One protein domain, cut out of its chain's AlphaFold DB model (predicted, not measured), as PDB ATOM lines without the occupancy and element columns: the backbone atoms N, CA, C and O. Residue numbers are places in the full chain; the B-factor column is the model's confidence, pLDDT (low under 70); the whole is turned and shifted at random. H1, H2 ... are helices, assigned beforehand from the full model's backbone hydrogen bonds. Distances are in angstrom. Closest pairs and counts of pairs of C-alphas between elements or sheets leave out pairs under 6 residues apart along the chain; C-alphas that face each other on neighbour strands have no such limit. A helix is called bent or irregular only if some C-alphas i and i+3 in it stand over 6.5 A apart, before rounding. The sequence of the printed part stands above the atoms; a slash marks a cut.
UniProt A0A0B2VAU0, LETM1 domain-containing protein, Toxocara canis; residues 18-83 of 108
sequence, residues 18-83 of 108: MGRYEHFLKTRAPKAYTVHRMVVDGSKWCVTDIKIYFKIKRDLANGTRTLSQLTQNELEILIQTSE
ATOM      1  N   MET A  18     127.621 130.216 175.090       75.69
ATOM      2  CA  MET A  18     127.644 130.417 173.641       75.69
ATOM      3  C   MET A  18     128.461 131.656 173.241       75.69
ATOM      4  O   MET A  18     129.222 131.610 172.280       75.69
ATOM      5  N   GLY A  19     128.392 132.739 174.026       80.25
ATOM      6  CA  GLY A  19     129.202 133.939 173.799       80.25
ATOM      7  C   GLY A  19     130.694 133.704 174.034       80.25
ATOM      8  O   GLY A  19     131.527 134.234 173.301       80.25
ATOM      9  N   ARG A  20     131.046 132.852 175.010       80.75
ATOM     10  CA  ARG A  20     132.438 132.418 175.212       80.75
ATOM     11  C   ARG A  20     132.934 131.597 174.024       80.75
ATOM     12  O   ARG A  20     134.014 131.876 173.519       80.75
ATOM     13  N   TYR A  21     132.142 130.636 173.554       82.44
ATOM     14  CA  TYR A  21     132.479 129.818 172.386       82.44
ATOM     15  C   TYR A  21     132.680 130.662 171.119       82.44
ATOM     16  O   TYR A  21     133.694 130.518 170.437       82.44
ATOM     17  N   GLU A  22     131.778 131.608 170.847       80.56
ATOM     18  CA  GLU A  22     131.920 132.538 169.723       80.56
ATOM     19  C   GLU A  22     133.173 133.414 169.837       80.56
ATOM     20  O   GLU A  22     133.865 133.627 168.840       80.56
ATOM     21  N   HIS A  23     133.514 133.873 171.045       82.69
ATOM     22  CA  HIS A  23     134.754 134.608 171.290       82.69
ATOM     23  C   HIS A  23     135.989 133.744 170.988       82.69
ATOM     24  O   HIS A  23     136.882 134.182 170.266       82.69
ATOM     25  N   PHE A  24     136.023 132.494 171.463       83.00
ATOM     26  CA  PHE A  24     137.111 131.556 171.165       83.00
ATOM     27  C   PHE A  24     137.256 131.276 169.664       83.00
ATOM     28  O   PHE A  24     138.371 131.299 169.139       83.00
ATOM     29  N   LEU A  25     136.142 131.051 168.962       80.69
ATOM     30  CA  LEU A  25     136.137 130.848 167.514       80.69
ATOM     31  C   LEU A  25     136.668 132.072 166.767       80.69
ATOM     32  O   LEU A  25     137.484 131.932 165.858       80.69
ATOM     33  N   LYS A  26     136.248 133.275 167.171       81.38
ATOM     34  CA  LYS A  26     136.685 134.526 166.551       81.38
ATOM     35  C   LYS A  26     138.189 134.759 166.723       81.38
ATOM     36  O   LYS A  26     138.838 135.180 165.770       81.38
ATOM     37  N   THR A  27     138.740 134.466 167.903       82.88
ATOM     38  CA  THR A  27     140.170 134.652 168.195       82.88
ATOM     39  C   THR A  27     141.050 133.628 167.480       82.88
ATOM     40  O   THR A  27     142.119 133.980 166.994       82.88
ATOM     41  N   ARG A  28     140.622 132.363 167.411       84.69
ATOM     42  CA  ARG A  28     141.469 131.267 166.913       84.69
ATOM     43  C   ARG A  28     141.290 130.980 165.422       84.69
ATOM     44  O   ARG A  28     142.237 130.547 164.775       84.69
ATOM     45  N   ALA A  29     140.090 131.188 164.876       80.56
ATOM     46  CA  ALA A  29     139.748 130.817 163.504       80.56
ATOM     47  C   ALA A  29     138.650 131.732 162.912       80.56
ATOM     48  O   ALA A  29     137.491 131.321 162.778       80.56
ATOM     49  N   PRO A  30     138.993 132.957 162.471       82.38
ATOM     50  CA  PRO A  30     138.009 133.936 162.001       82.38
ATOM     51  C   PRO A  30     137.225 133.472 160.761       82.38
ATOM     52  O   PRO A  30     136.048 133.793 160.626       82.38
ATOM     53  N   LYS A  31     137.832 132.661 159.880       81.44
ATOM     54  CA  LYS A  31     137.140 132.080 158.713       81.44
ATOM     55  C   LYS A  31     136.039 131.095 159.127       81.44
ATOM     56  O   LYS A  31     134.935 131.157 158.594       81.44
ATOM     57  N   ALA A  32     136.324 130.228 160.100       78.69
ATOM     58  CA  ALA A  32     135.351 129.268 160.622       78.69
ATOM     59  C   ALA A  32     134.218 129.972 161.384       78.69
ATOM     60  O   ALA A  32     133.059 129.585 161.254       78.69
ATOM     61  N   TYR A  33     134.534 131.050 162.111       82.00
ATOM     62  CA  TYR A  33     133.536 131.881 162.784       82.00
ATOM     63  C   TYR A  33     132.524 132.492 161.801       82.00
ATOM     64  O   TYR A  33     131.322 132.433 162.052       82.00
ATOM     65  N   THR A  34     132.981 133.016 160.659       82.50
ATOM     66  CA  THR A  34     132.089 133.576 159.630       82.50
ATOM     67  C   THR A  34     131.131 132.528 159.066       82.50
ATOM     68  O   THR A  34     129.935 132.791 158.968       82.50
ATOM     69  N   VAL A  35     131.631 131.329 158.746       82.69
ATOM     70  CA  VAL A  35     130.796 130.234 158.224       82.69
ATOM     71  C   VAL A  35     129.792 129.768 159.277       82.69
ATOM     72  O   VAL A  35     128.599 129.694 158.996       82.69
ATOM     73  N   HIS A  36     130.251 129.524 160.508       80.62
ATOM     74  CA  HIS A  36     129.381 129.152 161.624       80.62
ATOM     75  C   HIS A  36     128.263 130.181 161.819       80.62
ATOM     76  O   HIS A  36     127.093 129.825 161.942       80.62
ATOM     77  N   ARG A  37     128.606 131.472 161.779       82.06
ATOM     78  CA  ARG A  37     127.637 132.557 161.902       82.06
ATOM     79  C   ARG A  37     126.619 132.558 160.762       82.06
ATOM     80  O   ARG A  37     125.429 132.651 161.041       82.06
ATOM     81  N   MET A  38     127.058 132.419 159.510       81.44
ATOM     82  CA  MET A  38     126.152 132.348 158.355       81.44
ATOM     83  C   MET A  38     125.140 131.206 158.500       81.44
ATOM     84  O   MET A  38     123.949 131.410 158.278       81.44
ATOM     85  N   VAL A  39     125.594 130.027 158.933       80.19
ATOM     86  CA  VAL A  39     124.728 128.856 159.137       80.19
ATOM     87  C   VAL A  39     123.737 129.082 160.280       80.19
ATOM     88  O   VAL A  39     122.546 128.801 160.131       80.19
ATOM     89  N   VAL A  40     124.202 129.606 161.418       80.38
ATOM     90  CA  VAL A  40     123.357 129.853 162.597       80.38
ATOM     91  C   VAL A  40     122.305 130.917 162.309       80.38
ATOM     92  O   VAL A  40     121.132 130.730 162.637       80.38
ATOM     93  N   ASP A  41     122.697 132.027 161.689       80.19
ATOM     94  CA  ASP A  41     121.766 133.104 161.370       80.19
ATOM     95  C   ASP A  41     120.777 132.665 160.279       80.19
ATOM     96  O   ASP A  41     119.575 132.867 160.451       80.19
ATOM     97  N   GLY A  42     121.230 131.945 159.245       79.69
ATOM     98  CA  GLY A  42     120.345 131.346 158.237       79.69
ATOM     99  C   GLY A  42     119.330 130.362 158.834       79.69
ATOM    100  O   GLY A  42     118.153 130.370 158.475       79.69
ATOM    101  N   SER A  43     119.748 129.568 159.822       78.38
ATOM    102  CA  SER A  43     118.863 128.626 160.519       78.38
ATOM    103  C   SER A  43     117.786 129.344 161.345       78.38
ATOM    104  O   SER A  43     116.627 128.933 161.342       78.38
ATOM    105  N   LYS A  44     118.121 130.456 162.018       78.44
ATOM    106  CA  LYS A  44     117.133 131.277 162.750       78.44
ATOM    107  C   LYS A  44     116.073 131.870 161.821       78.44
ATOM    108  O   LYS A  44     114.908 131.962 162.214       78.44
ATOM    109  N   TRP A  45     116.476 132.280 160.621       76.00
ATOM    110  CA  TRP A  45     115.565 132.810 159.604       76.00
ATOM    111  C   TRP A  45     114.571 131.748 159.166       76.00
ATOM    112  O   TRP A  45     113.367 131.945 159.291       76.00
ATOM    113  N   CYS A  46     115.085 130.576 158.809       74.94
ATOM    114  CA  CYS A  46     114.276 129.423 158.449       74.94
ATOM    115  C   CYS A  46     113.242 129.063 159.538       74.94
ATOM    116  O   CYS A  46     112.049 128.939 159.265       74.94
ATOM    117  N   VAL A  47     113.658 128.999 160.808       73.88
ATOM    118  CA  VAL A  47     112.740 128.725 161.932       73.88
ATOM    119  C   VAL A  47     111.675 129.818 162.094       73.88
ATOM    120  O   VAL A  47     110.548 129.529 162.506       73.88
ATOM    121  N   THR A  48     112.010 131.074 161.801       77.19
ATOM    122  CA  THR A  48     111.063 132.195 161.878       77.19
ATOM    123  C   THR A  48     110.004 132.089 160.784       77.19
ATOM    124  O   THR A  48     108.816 132.191 161.092       77.19
ATOM    125  N   ASP A  49     110.411 131.782 159.555       74.94
ATOM    126  CA  ASP A  49     109.500 131.578 158.425       74.94
ATOM    127  C   ASP A  49     108.550 130.398 158.681       74.94
ATOM    128  O   ASP A  49     107.337 130.515 158.489       74.94
ATOM    129  N   ILE A  50     109.065 129.297 159.245       71.94
ATOM    130  CA  ILE A  50     108.252 128.144 159.658       71.94
ATOM    131  C   ILE A  50     107.206 128.548 160.709       71.94
ATOM    132  O   ILE A  50     106.036 128.171 160.607       71.94
ATOM    133  N   LYS A  51     107.584 129.337 161.722       77.88
ATOM    134  CA  LYS A  51     106.640 129.809 162.752       77.88
ATOM    135  C   LYS A  51     105.532 130.674 162.161       77.88
ATOM    136  O   LYS A  51     104.376 130.519 162.554       77.88
ATOM    137  N   ILE A  52     105.874 131.569 161.237       75.56
ATOM    138  CA  ILE A  52     104.902 132.420 160.543       75.56
ATOM    139  C   ILE A  52     103.935 131.548 159.734       75.56
ATOM    140  O   ILE A  52     102.723 131.710 159.862       75.56
ATOM    141  N   TYR A  53     104.446 130.554 159.003       71.00
ATOM    142  CA  TYR A  53     103.626 129.598 158.259       71.00
ATOM    143  C   TYR A  53     102.613 128.864 159.152       71.00
ATOM    144  O   TYR A  53     101.418 128.829 158.848       71.00
ATOM    145  N   PHE A  54     103.062 128.315 160.285       73.88
ATOM    146  CA  PHE A  54     102.169 127.632 161.226       73.88
ATOM    147  C   PHE A  54     101.141 128.576 161.846       73.88
ATOM    148  O   PHE A  54      99.991 128.180 162.041       73.88
ATOM    149  N   LYS A  55     101.527 129.826 162.128       77.75
ATOM    150  CA  LYS A  55     100.609 130.846 162.636       77.75
ATOM    151  C   LYS A  55      99.510 131.161 161.620       77.75
ATOM    152  O   LYS A  55      98.344 131.124 161.989       77.75
ATOM    153  N   ILE A  56      99.860 131.362 160.349       72.62
ATOM    154  CA  ILE A  56      98.885 131.597 159.270       72.62
ATOM    155  C   ILE A  56      97.946 130.393 159.125       72.62
ATOM    156  O   ILE A  56      96.730 130.564 159.082       72.62
ATOM    157  N   LYS A  57      98.480 129.162 159.119       71.00
ATOM    158  CA  LYS A  57      97.651 127.947 159.055       71.00
ATOM    159  C   LYS A  57      96.680 127.828 160.227       71.00
ATOM    160  O   LYS A  57      95.528 127.456 160.024       71.00
ATOM    161  N   ARG A  58      97.136 128.140 161.440       75.56
ATOM    162  CA  ARG A  58      96.300 128.137 162.644       75.56
ATOM    163  C   ARG A  58      95.215 129.214 162.574       75.56
ATOM    164  O   ARG A  58      94.070 128.927 162.907       75.56
ATOM    165  N   ASP A  59      95.555 130.416 162.115       72.62
ATOM    166  CA  ASP A  59      94.612 131.532 161.981       72.62
ATOM    167  C   ASP A  59      93.516 131.242 160.938       72.62
ATOM    168  O   ASP A  59      92.357 131.591 161.173       72.62
ATOM    169  N   LEU A  60      93.867 130.560 159.836       70.19
ATOM    170  CA  LEU A  60      92.925 130.054 158.827       70.19
ATOM    171  C   LEU A  60      92.028 128.939 159.381       70.19
ATOM    172  O   LEU A  60      90.819 128.963 159.166       70.19
ATOM    173  N   ALA A  61      92.602 127.970 160.101       69.62
ATOM    174  CA  ALA A  61      91.852 126.850 160.675       69.62
ATOM    175  C   ALA A  61      90.841 127.305 161.742       69.62
ATOM    176  O   ALA A  61      89.759 126.738 161.852       69.62
ATOM    177  N   ASN A  62      91.175 128.357 162.493       74.81
ATOM    178  CA  ASN A  62      90.303 128.939 163.512       74.81
ATOM    179  C   ASN A  62      89.220 129.873 162.935       74.81
ATOM    180  O   ASN A  62      88.469 130.468 163.704       74.81
ATOM    181  N   GLY A  63      89.143 130.052 161.609       63.38
ATOM    182  CA  GLY A  63      88.125 130.885 160.951       63.38
ATOM    183  C   GLY A  63      88.248 132.391 161.223       63.38
ATOM    184  O   GLY A  63      87.417 133.170 160.771       63.38
ATOM    185  N   THR A  64      89.291 132.816 161.939       59.47
ATOM    186  CA  THR A  64      89.540 134.212 162.333       59.47
ATOM    187  C   THR A  64      89.889 135.125 161.154       59.47
ATOM    188  O   THR A  64      89.750 136.341 161.264       59.47
ATOM    189  N   ARG A  65      90.371 134.564 160.033       56.25
ATOM    190  CA  ARG A  65      90.743 135.295 158.809       56.25
ATOM    191  C   ARG A  65      90.367 134.508 157.553       56.25
ATOM    192  O   ARG A  65      90.712 133.337 157.424       56.25
ATOM    193  N   THR A  66      89.721 135.174 156.598       54.62
ATOM    194  CA  THR A  66      89.388 134.620 155.273       54.62
ATOM    195  C   THR A  66      90.575 134.784 154.316       54.62
ATOM    196  O   THR A  66      91.235 135.821 154.342       54.62
ATOM    197  N   LEU A  67      90.820 133.810 153.425       55.88
ATOM    198  CA  LEU A  67      91.904 133.822 152.415       55.88
ATOM    199  C   LEU A  67      92.003 135.133 151.606       55.88
ATOM    200  O   LEU A  67      93.088 135.516 151.186       55.88
ATOM    201  N   SER A  68      90.883 135.840 151.432       56.03
ATOM    202  CA  SER A  68      90.803 137.108 150.699       56.03
ATOM    203  C   SER A  68      91.366 138.325 151.452       56.03
ATOM    204  O   SER A  68      91.530 139.378 150.845       56.03
ATOM    205  N   GLN A  69      91.641 138.208 152.757       55.34
ATOM    206  CA  GLN A  69      92.277 139.248 153.584       55.34
ATOM    207  C   GLN A  69      93.780 139.007 153.796       55.34
ATOM    208  O   GLN A  69      94.440 139.769 154.502       55.34
ATOM    209  N   LEU A  70      94.323 137.936 153.215       55.91
ATOM    210  CA  LEU A  70      95.731 137.598 153.342       55.91
ATOM    211  C   LEU A  70      96.555 138.496 152.407       55.91
ATOM    212  O   LEU A  70      96.263 138.611 151.216       55.91
ATOM    213  N   THR A  71      97.580 139.155 152.944       60.91
ATOM    214  CA  THR A  71      98.418 140.076 152.159       60.91
ATOM    215  C   THR A  71      99.176 139.284 151.082       60.91
ATOM    216  O   THR A  71      99.622 138.172 151.361       60.91
ATOM    217  N   GLN A  72      99.383 139.834 149.873       59.16
ATOM    218  CA  GLN A  72     100.093 139.150 148.764       59.16
ATOM    219  C   GLN A  72     101.399 138.461 149.207       59.16
ATOM    220  O   GLN A  72     101.689 137.335 148.802       59.16
ATOM    221  N   ASN A  73     102.149 139.106 150.105       58.41
ATOM    222  CA  ASN A  73     103.390 138.567 150.653       58.41
ATOM    223  C   ASN A  73     103.207 137.266 151.451       58.41
ATOM    224  O   ASN A  73     104.067 136.392 151.360       58.41
ATOM    225  N   GLU A  74     102.121 137.132 152.214       59.22
ATOM    226  CA  GLU A  74     101.818 135.966 153.054       59.22
ATOM    227  C   GLU A  74     101.324 134.775 152.223       59.22
ATOM    228  O   GLU A  74     101.659 133.634 152.535       59.22
ATOM    229  N   LEU A  75     100.593 135.031 151.133       63.06
ATOM    230  CA  LEU A  75     100.147 133.986 150.208       63.06
ATOM    231  C   LEU A  75     101.319 133.382 149.424       63.06
ATOM    232  O   LEU A  75     101.426 132.163 149.308       63.06
ATOM    233  N   GLU A  76     102.228 134.225 148.932       64.12
ATOM    234  CA  GLU A  76     103.438 133.760 148.249       64.12
ATOM    235  C   GLU A  76     104.384 133.044 149.232       64.12
ATOM    236  O   GLU A  76     104.945 132.016 148.870       64.12
ATOM    237  N   ILE A  77     104.472 133.473 150.504       62.62
ATOM    238  CA  ILE A  77     105.173 132.694 151.544       62.62
ATOM    239  C   ILE A  77     104.493 131.340 151.742       62.62
ATOM    240  O   ILE A  77     105.182 130.332 151.808       62.62
ATOM    241  N   LEU A  78     103.166 131.270 151.814       63.22
ATOM    242  CA  LEU A  78     102.459 130.013 152.061       63.22
ATOM    243  C   LEU A  78     102.635 129.002 150.916       63.22
ATOM    244  O   LEU A  78     102.891 127.828 151.187       63.22
ATOM    245  N   ILE A  79     102.563 129.461 149.663       64.56
ATOM    246  CA  ILE A  79     102.789 128.637 148.466       64.56
ATOM    247  C   ILE A  79     104.254 128.207 148.380       64.56
ATOM    248  O   ILE A  79     104.536 127.010 148.357       64.56
ATOM    249  N   GLN A  80     105.186 129.163 148.419       65.00
ATOM    250  CA  GLN A  80     106.611 128.898 148.230       65.00
ATOM    251  C   GLN A  80     107.202 128.073 149.378       65.00
ATOM    252  O   GLN A  80     108.051 127.214 149.163       65.00
ATOM    253  N   THR A  81     106.724 128.295 150.602       63.28
ATOM    254  CA  THR A  81     107.155 127.514 151.759       63.28
ATOM    255  C   THR A  81     106.611 126.095 151.654       63.28
ATOM    256  O   THR A  81     107.367 125.174 151.887       63.28
ATOM    257  N   SER A  82     105.359 125.863 151.240       62.66
ATOM    258  CA  SER A  82     104.762 124.515 151.248       62.66
ATOM    259  C   SER A  82     105.493 123.455 150.405       62.66
ATOM    260  O   SER A  82     105.681 122.341 150.896       62.66
ATOM    261  N   GLU A  83     105.950 123.788 149.194       65.31
ATOM    262  CA  GLU A  83     106.721 122.857 148.352       65.31
ATOM    263  C   GLU A  83     108.138 122.633 148.891       65.31
ATOM    264  O   GLU A  83     108.659 121.514 148.881       65.31
TER     265      GLU A  83
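What this domain is: This is residues 18 to 83 of the 108 residues of the protein "LETM1 domain-containing protein" of Toxocara canis (UniProt A0A0B2VAU0). One long straight helix, H2, makes the length of a rod-shaped model, with a short helix near each of its ends. At the first end H1 folds back toward H2 as a short, splayed helical hairpin, a narrow V; near the other end H3 crosses H2 almost at a right angle, on the opposite side of the long helix from H1. The contacts are few, and residues 38 to 45 of H2 stand free between the two meeting places. The printed part has 66 residues with three named helices, in the order H1, H2, H3, and no named strand; its class is all helix. It is extended, with a radius of gyration of the C-alphas of 18.1 A, and its C-alphas span 53 by 19 by 17 A.

Where its parts are: H1 runs from Met 18, whose C-alpha is at (127.644, 130.417, 173.641), to Arg 28, and measures 15.4 A from first to last C-alpha. H2, residues 30 to 61, is the longest helix, with 32 residues and 46.7 A from C-alpha 30 at (138.009, 133.936, 162.001) to C-alpha 61 at (91.852, 126.850, 160.675). H3, residues 72 to 83, measures 17.6 A and ends with C-alpha 83 at (106.721, 122.857, 148.352). H3 is neither bent nor irregular, but only just: C-alphas 80 and 83 are 6.0 A apart.

How they stand to each other: H1 and H2 touch and form a helical hairpin. Their closest C-alphas are those of Leu 25 and Tyr 33, 5.5 A apart, and H2 touches H1 with residues 32 to 33 alone. The two helices run opposite ways at a shallow tilt of 32 degrees, only just short of steep. H2 and H3 touch through residues 50 to 53 of H2 and residues 77 to 81 of H3 alone. Their closest C-alphas are those of Tyr 53 and Leu 78, 6.3 A apart. Their lines are about perpendicular, at 74 degrees. H1 and H3 are apart. In H1 and H2 every O i to N i+4 pair is within hydrogen-bond range; in H3, 7 of 8 are.

The domain as a whole: The two C-alphas farthest apart are those of Arg 28 and Gly 63, at 53.7 A, while those of Met 18 and Glu 83 are 33.7 A apart. The printed part has no cut. The link from H1 to H2 is tight, with one residue, and the link from H2 to H3 is short, with 10 residues. The mean pLDDT of the printed part is 72.5; residue 61 and residues 63 to 83 are under 70, and H3 has a mean of 63.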